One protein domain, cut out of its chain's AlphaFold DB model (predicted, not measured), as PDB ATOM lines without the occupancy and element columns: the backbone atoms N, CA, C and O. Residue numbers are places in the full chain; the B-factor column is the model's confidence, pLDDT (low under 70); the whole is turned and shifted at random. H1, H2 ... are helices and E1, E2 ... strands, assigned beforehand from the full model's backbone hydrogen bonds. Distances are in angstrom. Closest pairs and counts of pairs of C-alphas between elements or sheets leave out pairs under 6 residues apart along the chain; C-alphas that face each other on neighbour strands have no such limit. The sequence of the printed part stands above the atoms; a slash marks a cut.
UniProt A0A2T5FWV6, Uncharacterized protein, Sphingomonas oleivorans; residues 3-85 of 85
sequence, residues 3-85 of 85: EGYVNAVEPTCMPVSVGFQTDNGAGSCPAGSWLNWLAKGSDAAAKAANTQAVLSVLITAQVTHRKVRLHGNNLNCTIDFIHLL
ATOM      1  N   GLU A   3     -18.041  39.064  26.807       94.50
ATOM      2  CA  GLU A   3     -19.259  38.296  26.552       94.50
ATOM      3  C   GLU A   3     -20.395  38.789  27.444       94.50
ATOM      4  O   GLU A   3     -20.176  39.077  28.622       94.50
ATOM      5  N   GLY A   4     -21.607  38.854  26.900       95.06
ATOM      6  CA  GLY A   4     -22.795  39.288  27.635       95.06
ATOM      7  C   GLY A   4     -24.085  39.008  26.873       95.06
ATOM      8  O   GLY A   4     -24.054  38.632  25.700       95.06
ATOM      9  N   TYR A   5     -25.212  39.173  27.549       97.56
ATOM     10  CA  TYR A   5     -26.541  39.184  26.948       97.56
ATOM     11  C   TYR A   5     -26.883  40.597  26.473       97.56
ATOM     12  O   TYR A   5     -26.525  41.585  27.114       97.56
ATOM     13  N   VAL A   6     -27.556  40.690  25.325       97.31
ATOM     14  CA  VAL A   6     -28.034  41.966  24.779       97.31
ATOM     15  C   VAL A   6     -29.335  42.341  25.481       97.31
ATOM     16  O   VAL A   6     -30.301  41.585  25.417       97.31
ATOM     17  N   ASN A   7     -29.374  43.518  26.108       96.44
ATOM     18  CA  ASN A   7     -30.538  43.973  26.878       96.44
ATOM     19  C   ASN A   7     -31.364  45.025  26.127       96.44
ATOM     20  O   ASN A   7     -32.585  45.068  26.272       96.44
ATOM     21  N   ALA A   8     -30.709  45.855  25.311       96.88
ATOM     22  CA  ALA A   8     -31.337  46.905  24.513       96.88
ATOM     23  C   ALA A   8     -30.609  47.087  23.176       96.88
ATOM     24  O   ALA A   8     -29.393  46.901  23.100       96.88
ATOM     25  N   VAL A   9     -31.353  47.487  22.142       97.19
ATOM     26  CA  VAL A   9     -30.846  47.789  20.795       97.19
ATOM     27  C   VAL A   9     -31.508  49.076  20.295       97.19
ATOM     28  O   VAL A   9     -32.725  49.221  20.387       97.19
ATOM     29  N   GLU A  10     -30.714  50.004  19.762       96.25
ATOM     30  CA  GLU A  10     -31.141  51.283  19.189       96.25
ATOM     31  C   GLU A  10     -30.875  51.304  17.669       96.25
ATOM     32  O   GLU A  10     -29.729  51.476  17.236       96.25
ATOM     33  N   PRO A  11     -31.918  51.140  16.831       92.38
ATOM     34  CA  PRO A  11     -31.786  51.147  15.372       92.38
ATOM     35  C   PRO A  11     -31.897  52.548  14.737       92.38
ATOM     36  O   PRO A  11     -31.738  52.688  13.526       92.38
ATOM     37  N   THR A  12     -32.184  53.594  15.516       93.44
ATOM     38  CA  THR A  12     -32.539  54.936  15.013       93.44
ATOM     39  C   THR A  12     -31.431  55.600  14.185       93.44
ATOM     40  O   THR A  12     -31.718  56.403  13.302       93.44
ATOM     41  N   CYS A  13     -30.164  55.254  14.430       89.56
ATOM     42  CA  CYS A  13     -29.003  55.844  13.753       89.56
ATOM     43  C   CYS A  13     -28.554  55.083  12.491       89.56
ATOM     44  O   CYS A  13     -27.482  55.355  11.939       89.56
ATOM     45  N   MET A  14     -29.348  54.128  11.998       92.75
ATOM     46  CA  MET A  14     -29.038  53.406  10.765       92.75
ATOM     47  C   MET A  14     -29.130  54.310   9.516       92.75
ATOM     48  O   MET A  14     -29.970  55.204   9.458       92.75
ATOM     49  N   PRO A  15     -28.296  54.079   8.480       92.31
ATOM     50  CA  PRO A  15     -27.328  52.991   8.358       92.31
ATOM     51  C   PRO A  15     -25.959  53.304   8.978       92.31
ATOM     52  O   PRO A  15     -25.045  52.511   8.779       92.31
ATOM     53  N   VAL A  16     -25.789  54.434   9.678       94.88
ATOM     54  CA  VAL A  16     -24.484  54.936  10.153       94.88
ATOM     55  C   VAL A  16     -23.952  54.130  11.335       94.88
ATOM     56  O   VAL A  16     -22.756  53.836  11.391       94.88
ATOM     57  N   SER A  17     -24.826  53.750  12.262       95.19
ATOM     58  CA  SER A  17     -24.462  52.947  13.426       95.19
ATOM     59  C   SER A  17     -25.629  52.110  13.945       95.19
ATOM     60  O   SER A  17     -26.789  52.346  13.600       95.19
ATOM     61  N   VAL A  18     -25.297  51.132  14.788       97.06
ATOM     62  CA  VAL A  18     -26.245  50.436  15.665       97.06
ATOM     63  C   VAL A  18     -25.774  50.607  17.104       97.06
ATOM     64  O   VAL A  18     -24.653  50.208  17.437       97.06
ATOM     65  N   GLY A  19     -26.620  51.204  17.942       96.56
ATOM     66  CA  GLY A  19     -26.399  51.293  19.382       96.56
ATOM     67  C   GLY A  19     -26.950  50.054  20.083       96.56
ATOM     68  O   GLY A  19     -27.990  49.529  19.688       96.56
ATOM     69  N   PHE A  20     -26.279  49.551  21.115       96.88
ATOM     70  CA  PHE A  20     -26.804  48.460  21.941       96.88
ATOM     71  C   PHE A  20     -26.199  48.455  23.346       96.88
ATOM     72  O   PHE A  20     -25.159  49.061  23.589       96.88
ATOM     73  N   GLN A  21     -26.849  47.757  24.273       97.19
ATOM     74  CA  GLN A  21     -26.372  47.566  25.644       97.19
ATOM     75  C   GLN A  21     -26.232  46.081  25.967       97.19
ATOM     76  O   GLN A  21     -27.027  45.257  25.502       97.19
ATOM     77  N   THR A  22     -25.266  45.760  26.824       96.44
ATOM     78  CA  THR A  22     -25.089  44.421  27.394       96.44
ATOM     79  C   THR A  22     -25.153  44.431  28.917       96.44
ATOM     80  O   THR A  22     -24.880  45.447  29.559       96.44
ATOM     81  N   ASP A  23     -25.509  43.287  29.496       95.94
ATOM     82  CA  ASP A  23     -25.540  43.060  30.948       95.94
ATOM     83  C   ASP A  23     -24.148  43.023  31.604       95.94
ATOM     84  O   ASP A  23     -24.018  43.258  32.801       95.94
ATOM     85  N   ASN A  24     -23.108  42.777  30.807       92.81
ATOM     86  CA  ASN A  24     -21.710  42.842  31.205       92.81
ATOM     87  C   ASN A  24     -21.010  44.055  30.588       92.81
ATOM     88  O   ASN A  24     -21.385  44.541  29.521       92.81
ATOM     89  N   GLY A  25     -19.954  44.520  31.257       86.81
ATOM     90  CA  GLY A  25     -19.099  45.587  30.741       86.81
ATOM     91  C   GLY A  25     -18.225  45.141  29.566       86.81
ATOM     92  O   GLY A  25     -17.807  43.983  29.476       86.81
ATOM     93  N   ALA A  26     -17.902  46.092  28.690       87.62
ATOM     94  CA  ALA A  26     -16.979  45.927  27.574       87.62
ATOM     95  C   ALA A  26     -15.753  46.834  27.772       87.62
ATOM     96  O   ALA A  26     -15.695  47.973  27.308       87.62
ATOM     97  N   GLY A  27     -14.754  46.329  28.497       83.31
ATOM     98  CA  GLY A  27     -13.532  47.071  28.808       83.31
ATOM     99  C   GLY A  27     -13.778  48.155  29.848       83.31
ATOM    100  O   GLY A  27     -14.218  47.848  30.950       83.31
ATOM    101  N   SER A  28     -13.493  49.413  29.506       87.56
ATOM    102  CA  SER A  28     -13.798  50.577  30.354       87.56
ATOM    103  C   SER A  28     -15.268  51.000  30.306       87.56
ATOM    104  O   SER A  28     -15.676  51.857  31.084       87.56
ATOM    105  N   CYS A  29     -16.066  50.406  29.419       91.12
ATOM    106  CA  CYS A  29     -17.491  50.682  29.309       91.12
ATOM    107  C   CYS A  29     -18.253  49.781  30.291       91.12
ATOM    108  O   CYS A  29     -18.220  48.557  30.128       91.12
ATOM    109  N   PRO A  30     -18.902  50.341  31.328       93.25
ATOM    110  CA  PRO A  30     -19.591  49.547  32.340       93.25
ATOM    111  C   PRO A  30     -20.809  48.819  31.758       93.25
ATOM    112  O   PRO A  30     -21.303  49.158  30.681       93.25
ATOM    113  N   ALA A  31     -21.317  47.822  32.481       94.81
ATOM    114  CA  ALA A  31     -22.581  47.168  32.139       94.81
ATOM    115  C   ALA A  31     -23.712  48.200  31.973       94.81
ATOM    116  O   ALA A  31     -23.779  49.178  32.717       94.81
ATOM    117  N   GLY A  32     -24.581  47.998  30.980       94.75
ATOM    118  CA  GLY A  32     -25.666  48.930  30.655       94.75
ATOM    119  C   GLY A  32     -25.231  50.234  29.972       94.75
ATOM    120  O   GLY A  32     -26.085  51.050  29.638       94.75
ATOM    121  N   SER A  33     -23.934  50.455  29.729       94.62
ATOM    122  CA  SER A  33     -23.499  51.567  28.877       94.62
ATOM    123  C   SER A  33     -23.827  51.300  27.409       94.62
ATOM    124  O   SER A  33     -23.855  50.154  26.956       94.62
ATOM    125  N   TRP A  34     -24.085  52.373  26.658       94.62
ATOM    126  CA  TRP A  34     -24.303  52.278  25.219       94.62
ATOM    127  C   TRP A  34     -22.996  51.960  24.501       94.62
ATOM    128  O   TRP A  34     -22.039  52.737  24.516       94.62
ATOM    129  N   LEU A  35     -22.990  50.808  23.847       95.25
ATOM    130  CA  LEU A  35     -21.975  50.380  22.908       95.25
ATOM    131  C   LEU A  35     -22.425  50.747  21.497       95.25
ATOM    132  O   LEU A  35     -23.610  50.674  21.173       95.25
ATOM    133  N   ASN A  36     -21.477  51.115  20.643       95.25
ATOM    134  CA  ASN A  36     -21.753  51.518  19.271       95.25
ATOM    135  C   ASN A  36     -21.010  50.618  18.292       95.25
ATOM    136  O   ASN A  36     -19.787  50.490  18.362       95.25
ATOM    137  N   TRP A  37     -21.734  50.038  17.341       95.38
ATOM    138  CA  TRP A  37     -21.136  49.462  16.142       95.38
ATOM    139  C   TRP A  37     -21.276  50.457  14.990       95.38
ATOM    140  O   TRP A  37     -22.388  50.849  14.635       95.38
ATOM    141  N   LEU A  38     -20.150  50.896  14.428       95.44
ATOM    142  CA  LEU A  38     -20.122  51.849  13.316       95.44
ATOM    143  C   LEU A  38     -20.129  51.111  11.979       95.44
ATOM    144  O   LEU A  38     -19.454  50.095  11.829       95.44
ATOM    145  N   ALA A  39     -20.843  51.657  10.995       96.19
ATOM    146  CA  ALA A  39     -21.001  51.037   9.687       96.19
ATOM    147  C   ALA A  39     -19.672  50.802   8.959       96.19
ATOM    148  O   ALA A  39     -18.884  51.725   8.728       96.19
ATOM    149  N   LYS A  40     -19.464  49.558   8.515       95.12
ATOM    150  CA  LYS A  40     -18.284  49.113   7.760       95.12
ATOM    151  C   LYS A  40     -18.682  48.670   6.356       95.12
ATOM    152  O   LYS A  40     -19.752  48.100   6.176       95.12
ATOM    153  N   GLY A  41     -17.825  48.910   5.367       95.38
ATOM    154  CA  GLY A  41     -18.064  48.554   3.964       95.38
ATOM    155  C   GLY A  41     -17.356  49.502   2.995       95.38
ATOM    156  O   GLY A  41     -17.015  50.625   3.372       95.38
ATOM    157  N   SER A  42     -17.133  49.043   1.761       97.06
ATOM    158  CA  SER A  42     -16.463  49.798   0.687       97.06
ATOM    159  C   SER A  42     -17.277  50.986   0.174       97.06
ATOM    160  O   SER A  42     -16.708  51.988  -0.246       97.06
ATOM    161  N   ASP A  43     -18.602  50.884   0.226       97.12
ATOM    162  CA  ASP A  43     -19.543  51.861  -0.319       97.12
ATOM    163  C   ASP A  43     -20.812  51.957   0.549       97.12
ATOM    164  O   ASP A  43     -20.958  51.273   1.568       97.12
ATOM    165  N   ALA A  44     -21.725  52.857   0.175       96.06
ATOM    166  CA  ALA A  44     -22.950  53.117   0.930       96.06
ATOM    167  C   ALA A  44     -23.894  51.904   0.987       96.06
ATOM    168  O   ALA A  44     -24.521  51.674   2.023       96.06
ATOM    169  N   ALA A  45     -23.974  51.115  -0.089       97.12
ATOM    170  CA  ALA A  45     -24.836  49.940  -0.144       97.12
ATOM    171  C   ALA A  45     -24.294  48.823   0.757       97.12
ATOM    172  O   ALA A  45     -25.037  48.267   1.566       97.12
ATOM    173  N   ALA A  46     -22.985  48.562   0.698       97.56
ATOM    174  CA  ALA A  46     -22.306  47.608   1.569       97.56
ATOM    175  C   ALA A  46     -22.432  47.998   3.050       97.56
ATOM    176  O   ALA A  46     -22.711  47.146   3.891       97.56
ATOM    177  N   LYS A  47     -22.284  49.290   3.375       96.81
ATOM    178  CA  LYS A  47     -22.497  49.800   4.737       96.81
ATOM    179  C   LYS A  47     -23.919  49.536   5.219       96.81
ATOM    180  O   LYS A  47     -24.083  48.965   6.290       96.81
ATOM    181  N   ALA A  48     -24.932  49.886   4.428       96.50
ATOM    182  CA  ALA A  48     -26.326  49.646   4.790       96.50
ATOM    183  C   ALA A  48     -26.623  48.152   5.012       96.50
ATOM    184  O   ALA A  48     -27.228  47.801   6.025       96.50
ATOM    185  N   ALA A  49     -26.140  47.281   4.120       97.50
ATOM    186  CA  ALA A  49     -26.308  45.833   4.237       97.50
ATOM    187  C   ALA A  49     -25.638  45.267   5.501       97.50
ATOM    188  O   ALA A  49     -26.246  44.492   6.239       97.50
ATOM    189  N   ASN A  50     -24.411  45.698   5.806       96.81
ATOM    190  CA  ASN A  50     -23.701  45.251   7.002       96.81
ATOM    191  C   ASN A  50     -24.371  45.754   8.290       96.81
ATOM    192  O   ASN A  50     -24.507  44.988   9.242       96.81
ATOM    193  N   THR A  51     -24.846  47.002   8.318       97.00
ATOM    194  CA  THR A  51     -25.587  47.544   9.467       97.00
ATOM    195  C   THR A  51     -26.894  46.772   9.694       97.00
ATOM    196  O   THR A  51     -27.221  46.450  10.835       97.00
ATOM    197  N   GLN A  52     -27.614  46.395   8.629       97.00
ATOM    198  CA  GLN A  52     -28.802  45.532   8.725       97.00
ATOM    199  C   GLN A  52     -28.472  44.133   9.263       97.00
ATOM    200  O   GLN A  52     -29.204  43.610  10.107       97.00
ATOM    201  N   ALA A  53     -27.362  43.535   8.820       97.19
ATOM    202  CA  ALA A  53     -26.908  42.244   9.332       97.19
ATOM    203  C   ALA A  53     -26.585  42.317  10.834       97.19
ATOM    204  O   ALA A  53     -27.044  41.476  11.605       97.19
ATOM    205  N   VAL A  54     -25.870  43.358  11.271       97.44
ATOM    206  CA  VAL A  54     -25.541  43.573  12.689       97.44
ATOM    207  C   VAL A  54     -26.791  43.799  13.532       97.44
ATOM    208  O   VAL A  54     -26.928  43.168  14.581       97.44
ATOM    209  N   LEU A  55     -27.733  44.627  13.065       97.44
ATOM    210  CA  LEU A  55     -29.019  44.802  13.739       97.44
ATOM    211  C   LEU A  55     -29.735  43.454  13.908       97.44
ATOM    212  O   LEU A  55     -30.212  43.139  14.996       97.44
ATOM    213  N   SER A  56     -29.768  42.640  12.850       97.19
ATOM    214  CA  SER A  56     -30.432  41.332  12.869       97.19
ATOM    215  C   SER A  56     -29.789  40.379  13.877       97.19
ATOM    216  O   SER A  56     -30.503  39.691  14.605       97.19
ATOM    217  N   VAL A  57     -28.455  40.370  13.978       97.50
ATOM    218  CA  VAL A  57     -27.730  39.579  14.985       97.50
ATOM    219  C   VAL A  57     -28.068  40.040  16.401       97.50
ATOM    220  O   VAL A  57     -28.351  39.204  17.256       97.50
ATOM    221  N   LEU A  58     -28.066  41.351  16.656       97.50
ATOM    222  CA  LEU A  58     -28.321  41.913  17.985       97.50
ATOM    223  C   LEU A  58     -29.764  41.683  18.450       97.50
ATOM    224  O   LEU A  58     -29.969  41.242  19.579       97.50
ATOM    225  N   ILE A  59     -30.751  41.904  17.575       97.31
ATOM    226  CA  ILE A  59     -32.157  41.585  17.865       97.31
ATOM    227  C   ILE A  59     -32.305  40.084  18.118       97.31
ATOM    228  O   ILE A  59     -32.932  39.692  19.099       97.31
ATOM    229  N   THR A  60     -31.696  39.238  17.279       97.69
ATOM    230  CA  THR A  60     -31.729  37.780  17.470       97.69
ATOM    231  C   THR A  60     -31.163  37.395  18.832       97.69
ATOM    232  O   THR A  60     -31.809  36.653  19.568       97.69
ATOM    233  N   ALA A  61     -29.996  37.926  19.206       97.50
ATOM    234  CA  ALA A  61     -29.386  37.685  20.512       97.50
ATOM    235  C   ALA A  61     -30.313  38.087  21.665       97.50
ATOM    236  O   ALA A  61     -30.496  37.310  22.601       97.50
ATOM    237  N   GLN A  62     -30.931  39.268  21.560       97.12
ATOM    238  CA  GLN A  62     -31.845  39.807  22.564       97.12
ATOM    239  C   GLN A  62     -33.081  38.912  22.744       97.12
ATOM    240  O   GLN A  62     -33.398  38.522  23.864       97.12
ATOM    241  N   VAL A  63     -33.762  38.532  21.655       97.31
ATOM    242  CA  VAL A  63     -35.010  37.746  21.742       97.31
ATOM    243  C   VAL A  63     -34.775  36.277  22.087       97.31
ATOM    244  O   VAL A  63     -35.626  35.646  22.706       97.31
ATOM    245  N   THR A  64     -33.629  35.717  21.693       97.31
ATOM    246  CA  THR A  64     -33.276  34.317  21.983       97.31
ATOM    247  C   THR A  64     -32.520  34.150  23.297       97.31
ATOM    248  O   THR A  64     -32.201  33.022  23.674       97.31
ATOM    249  N   HIS A  65     -32.219  35.256  23.985       95.25
ATOM    250  CA  HIS A  65     -31.408  35.278  25.197       95.25
ATOM    251  C   HIS A  65     -30.059  34.553  25.010       95.25
ATOM    252  O   HIS A  65     -29.554  33.860  25.900       95.25
ATOM    253  N   ARG A  66     -29.479  34.683  23.809       97.00
ATOM    254  CA  ARG A  66     -28.157  34.152  23.471       97.00
ATOM    255  C   ARG A  66     -27.082  35.171  23.805       97.00
ATOM    256  O   ARG A  66     -27.283  36.380  23.685       97.00
ATOM    257  N   LYS A  67     -25.920  34.672  24.225       96.88
ATOM    258  CA  LYS A  67     -24.769  35.531  24.494       96.88
ATOM    259  C   LYS A  67     -24.184  36.040  23.185       96.88
ATOM    260  O   LYS A  67     -24.146  35.326  22.185       96.88
ATOM    261  N   VAL A  68     -23.660  37.254  23.230       96.62
ATOM    262  CA  VAL A  68     -22.792  37.797  22.190       96.62
ATOM    263  C   VAL A  68     -21.375  37.921  22.716       96.62
ATOM    264  O   VAL A  68     -21.157  38.240  23.884       96.62
ATOM    265  N   ARG A  69     -20.406  37.694  21.834       95.94
ATOM    266  CA  ARG A  69     -18.992  37.955  22.076       95.94
ATOM    267  C   ARG A  69     -18.549  39.179  21.286       95.94
ATOM    268  O   ARG A  69     -18.671  39.217  20.062       95.94
ATOM    269  N   LEU A  70     -18.005  40.159  21.998       94.31
ATOM    270  CA  LEU A  70     -17.663  41.484  21.497       94.31
ATOM    271  C   LEU A  70     -16.148  41.705  21.471       94.31
ATOM    272  O   LEU A  70     -15.424  41.414  22.433       94.31
ATOM    273  N   HIS A  71     -15.678  42.287  20.371       93.06
ATOM    274  CA  HIS A  71     -14.308  42.764  20.200       93.06
ATOM    275  C   HIS A  71     -14.350  44.202  19.696       93.06
ATOM    276  O   HIS A  71     -15.082  44.487  18.752       93.06
ATOM    277  N   GLY A  72     -13.577  45.098  20.299       88.06
ATOM    278  CA  GLY A  72     -13.555  46.500  19.898       88.06
ATOM    279  C   GLY A  72     -12.616  47.354  20.735       88.06
ATOM    280  O   GLY A  72     -11.832  46.836  21.538       88.06
ATOM    281  N   ASN A  73     -12.721  48.665  20.538       78.75
ATOM    282  CA  ASN A  73     -11.956  49.669  21.259       78.75
ATOM    283  C   ASN A  73     -12.677  50.080  22.552       78.75
ATOM    284  O   ASN A  73     -13.734  50.716  22.532       78.75
ATOM    285  N   ASN A  74     -12.046  49.753  23.680       67.44
ATOM    286  CA  ASN A  74     -12.564  49.996  25.024       67.44
ATOM    287  C   ASN A  74     -12.732  51.487  25.362       67.44
ATOM    288  O   ASN A  74     -13.578  51.815  26.187       67.44
ATOM    289  N   LEU A  75     -11.941  52.389  24.765       73.75
ATOM    290  CA  LEU A  75     -11.906  53.800  25.178       73.75
ATOM    291  C   LEU A  75     -13.163  54.581  24.771       73.75
ATOM    292  O   LEU A  75     -13.569  55.482  25.494       73.75
ATOM    293  N   ASN A  76     -13.800  54.208  23.656       84.25
ATOM    294  CA  ASN A  76     -14.947  54.933  23.091       84.25
ATOM    295  C   ASN A  76     -16.219  54.076  23.017       84.25
ATOM    296  O   ASN A  76     -17.113  54.375  22.228       84.25
ATOM    297  N   CYS A  77     -16.273  52.959  23.751       91.00
ATOM    298  CA  CYS A  77     -17.398  52.015  23.709       91.00
ATOM    299  C   CYS A  77     -17.776  51.594  22.283       91.00
ATOM    300  O   CYS A  77     -18.946  51.423  21.948       91.00
ATOM    301  N   THR A  78     -16.765  51.464  21.420       93.75
ATOM    302  CA  THR A  78     -16.955  51.146  20.006       93.75
ATOM    303  C   THR A  78     -16.616  49.687  19.772       93.75
ATOM    304  O   THR A  78     -15.525  49.228  20.115       93.75
ATOM    305  N   ILE A  79     -17.552  48.955  19.180       94.56
ATOM    306  CA  ILE A  79     -17.425  47.530  18.908       94.56
ATOM    307  C   ILE A  79     -17.127  47.322  17.433       94.56
ATOM    308  O   ILE A  79     -17.790  47.868  16.556       94.56
ATOM    309  N   ASP A  80     -16.124  46.493  17.167       93.56
ATOM    310  CA  ASP A  80     -15.657  46.191  15.826       93.56
ATOM    311  C   ASP A  80     -16.232  44.894  15.273       93.56
ATOM    312  O   ASP A  80     -16.596  44.849  14.093       93.56
ATOM    313  N   PHE A  81     -16.305  43.865  16.116       94.25
ATOM    314  CA  PHE A  81     -16.774  42.532  15.759       94.25
ATOM    315  C   PHE A  81     -17.734  42.003  16.819       94.25
ATOM    316  O   PHE A  81     -17.486  42.132  18.022       94.25
ATOM    317  N   ILE A  82     -18.808  41.376  16.349       95.31
ATOM    318  CA  ILE A  82     -19.879  40.801  17.159       95.31
ATOM    319  C   ILE A  82     -20.061  39.361  16.688       95.31
ATOM    320  O   ILE A  82     -20.272  39.127  15.500       95.31
ATOM    321  N   HIS A  83     -19.983  38.408  17.610       95.50
ATOM    322  CA  HIS A  83     -20.277  37.002  17.339       95.50
ATOM    323  C   HIS A  83     -21.472  36.572  18.181       95.50
ATOM    324  O   HIS A  83     -21.487  36.813  19.386       95.50
ATOM    325  N   LEU A  84     -22.452  35.931  17.553       94.62
ATOM    326  CA  LEU A  84     -23.559  35.267  18.239       94.62
ATOM    327  C   LEU A  84     -23.108  33.873  18.711       94.62
ATOM    328  O   LEU A  84     -22.447  33.177  17.939       94.62
ATOM    329  N   LEU A  85     -23.447  33.488  19.948       91.81
ATOM    330  CA  LEU A  85     -23.073  32.203  20.565       91.81
ATOM    331  C   LEU A  85     -24.257  31.232  20.739       91.81
ATOM    332  O   LEU A  85     -25.372  31.655  21.122       91.81
TER     333      LEU A  85
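This is residues 3 to 85 of the 85 residues of an uncharacterized protein of Sphingomonas oleivorans (UniProt A0A2T5FWV6). What shape? A closed five-strand barrel has one long helix, H1, packed along its outside. What order? The 83 printed residues, of mixed class, include E1, E2, E3, H1, E4, E5; the mixed ring runs E1, E2, E3, E5, E4, with E1 E2 E3 a meander, successive antiparallel neighbours. It is compact, radius of gyration of the C-alphas 11.7 A, spanning 33 by 29 by 21 A.

What closes the ring? E1, residues 3 to 10, is antiparallel to E4, residues 67 to 73; N 68 and O 4 are 2.9 A apart. And the helix? H1, residues 44 to 64, is outside the barrel; its closest C-alpha to E1 is Gln 62, 4.9 A from that of Val 6. Every O i to N i+4 pair is within hydrogen-bond range.

Which other strands? E2 is residues 17 to 22, E3 35 to 38, E5 78 to 84. Which anchors? E1 begins at (-19.259, 38.296, 26.552); H1, 30.1 A long, ends at (-33.276, 34.317, 21.983).

Any cut? The printed part has none; the E2 to E3 link is long. Low confidence? Residue 74 is under 70.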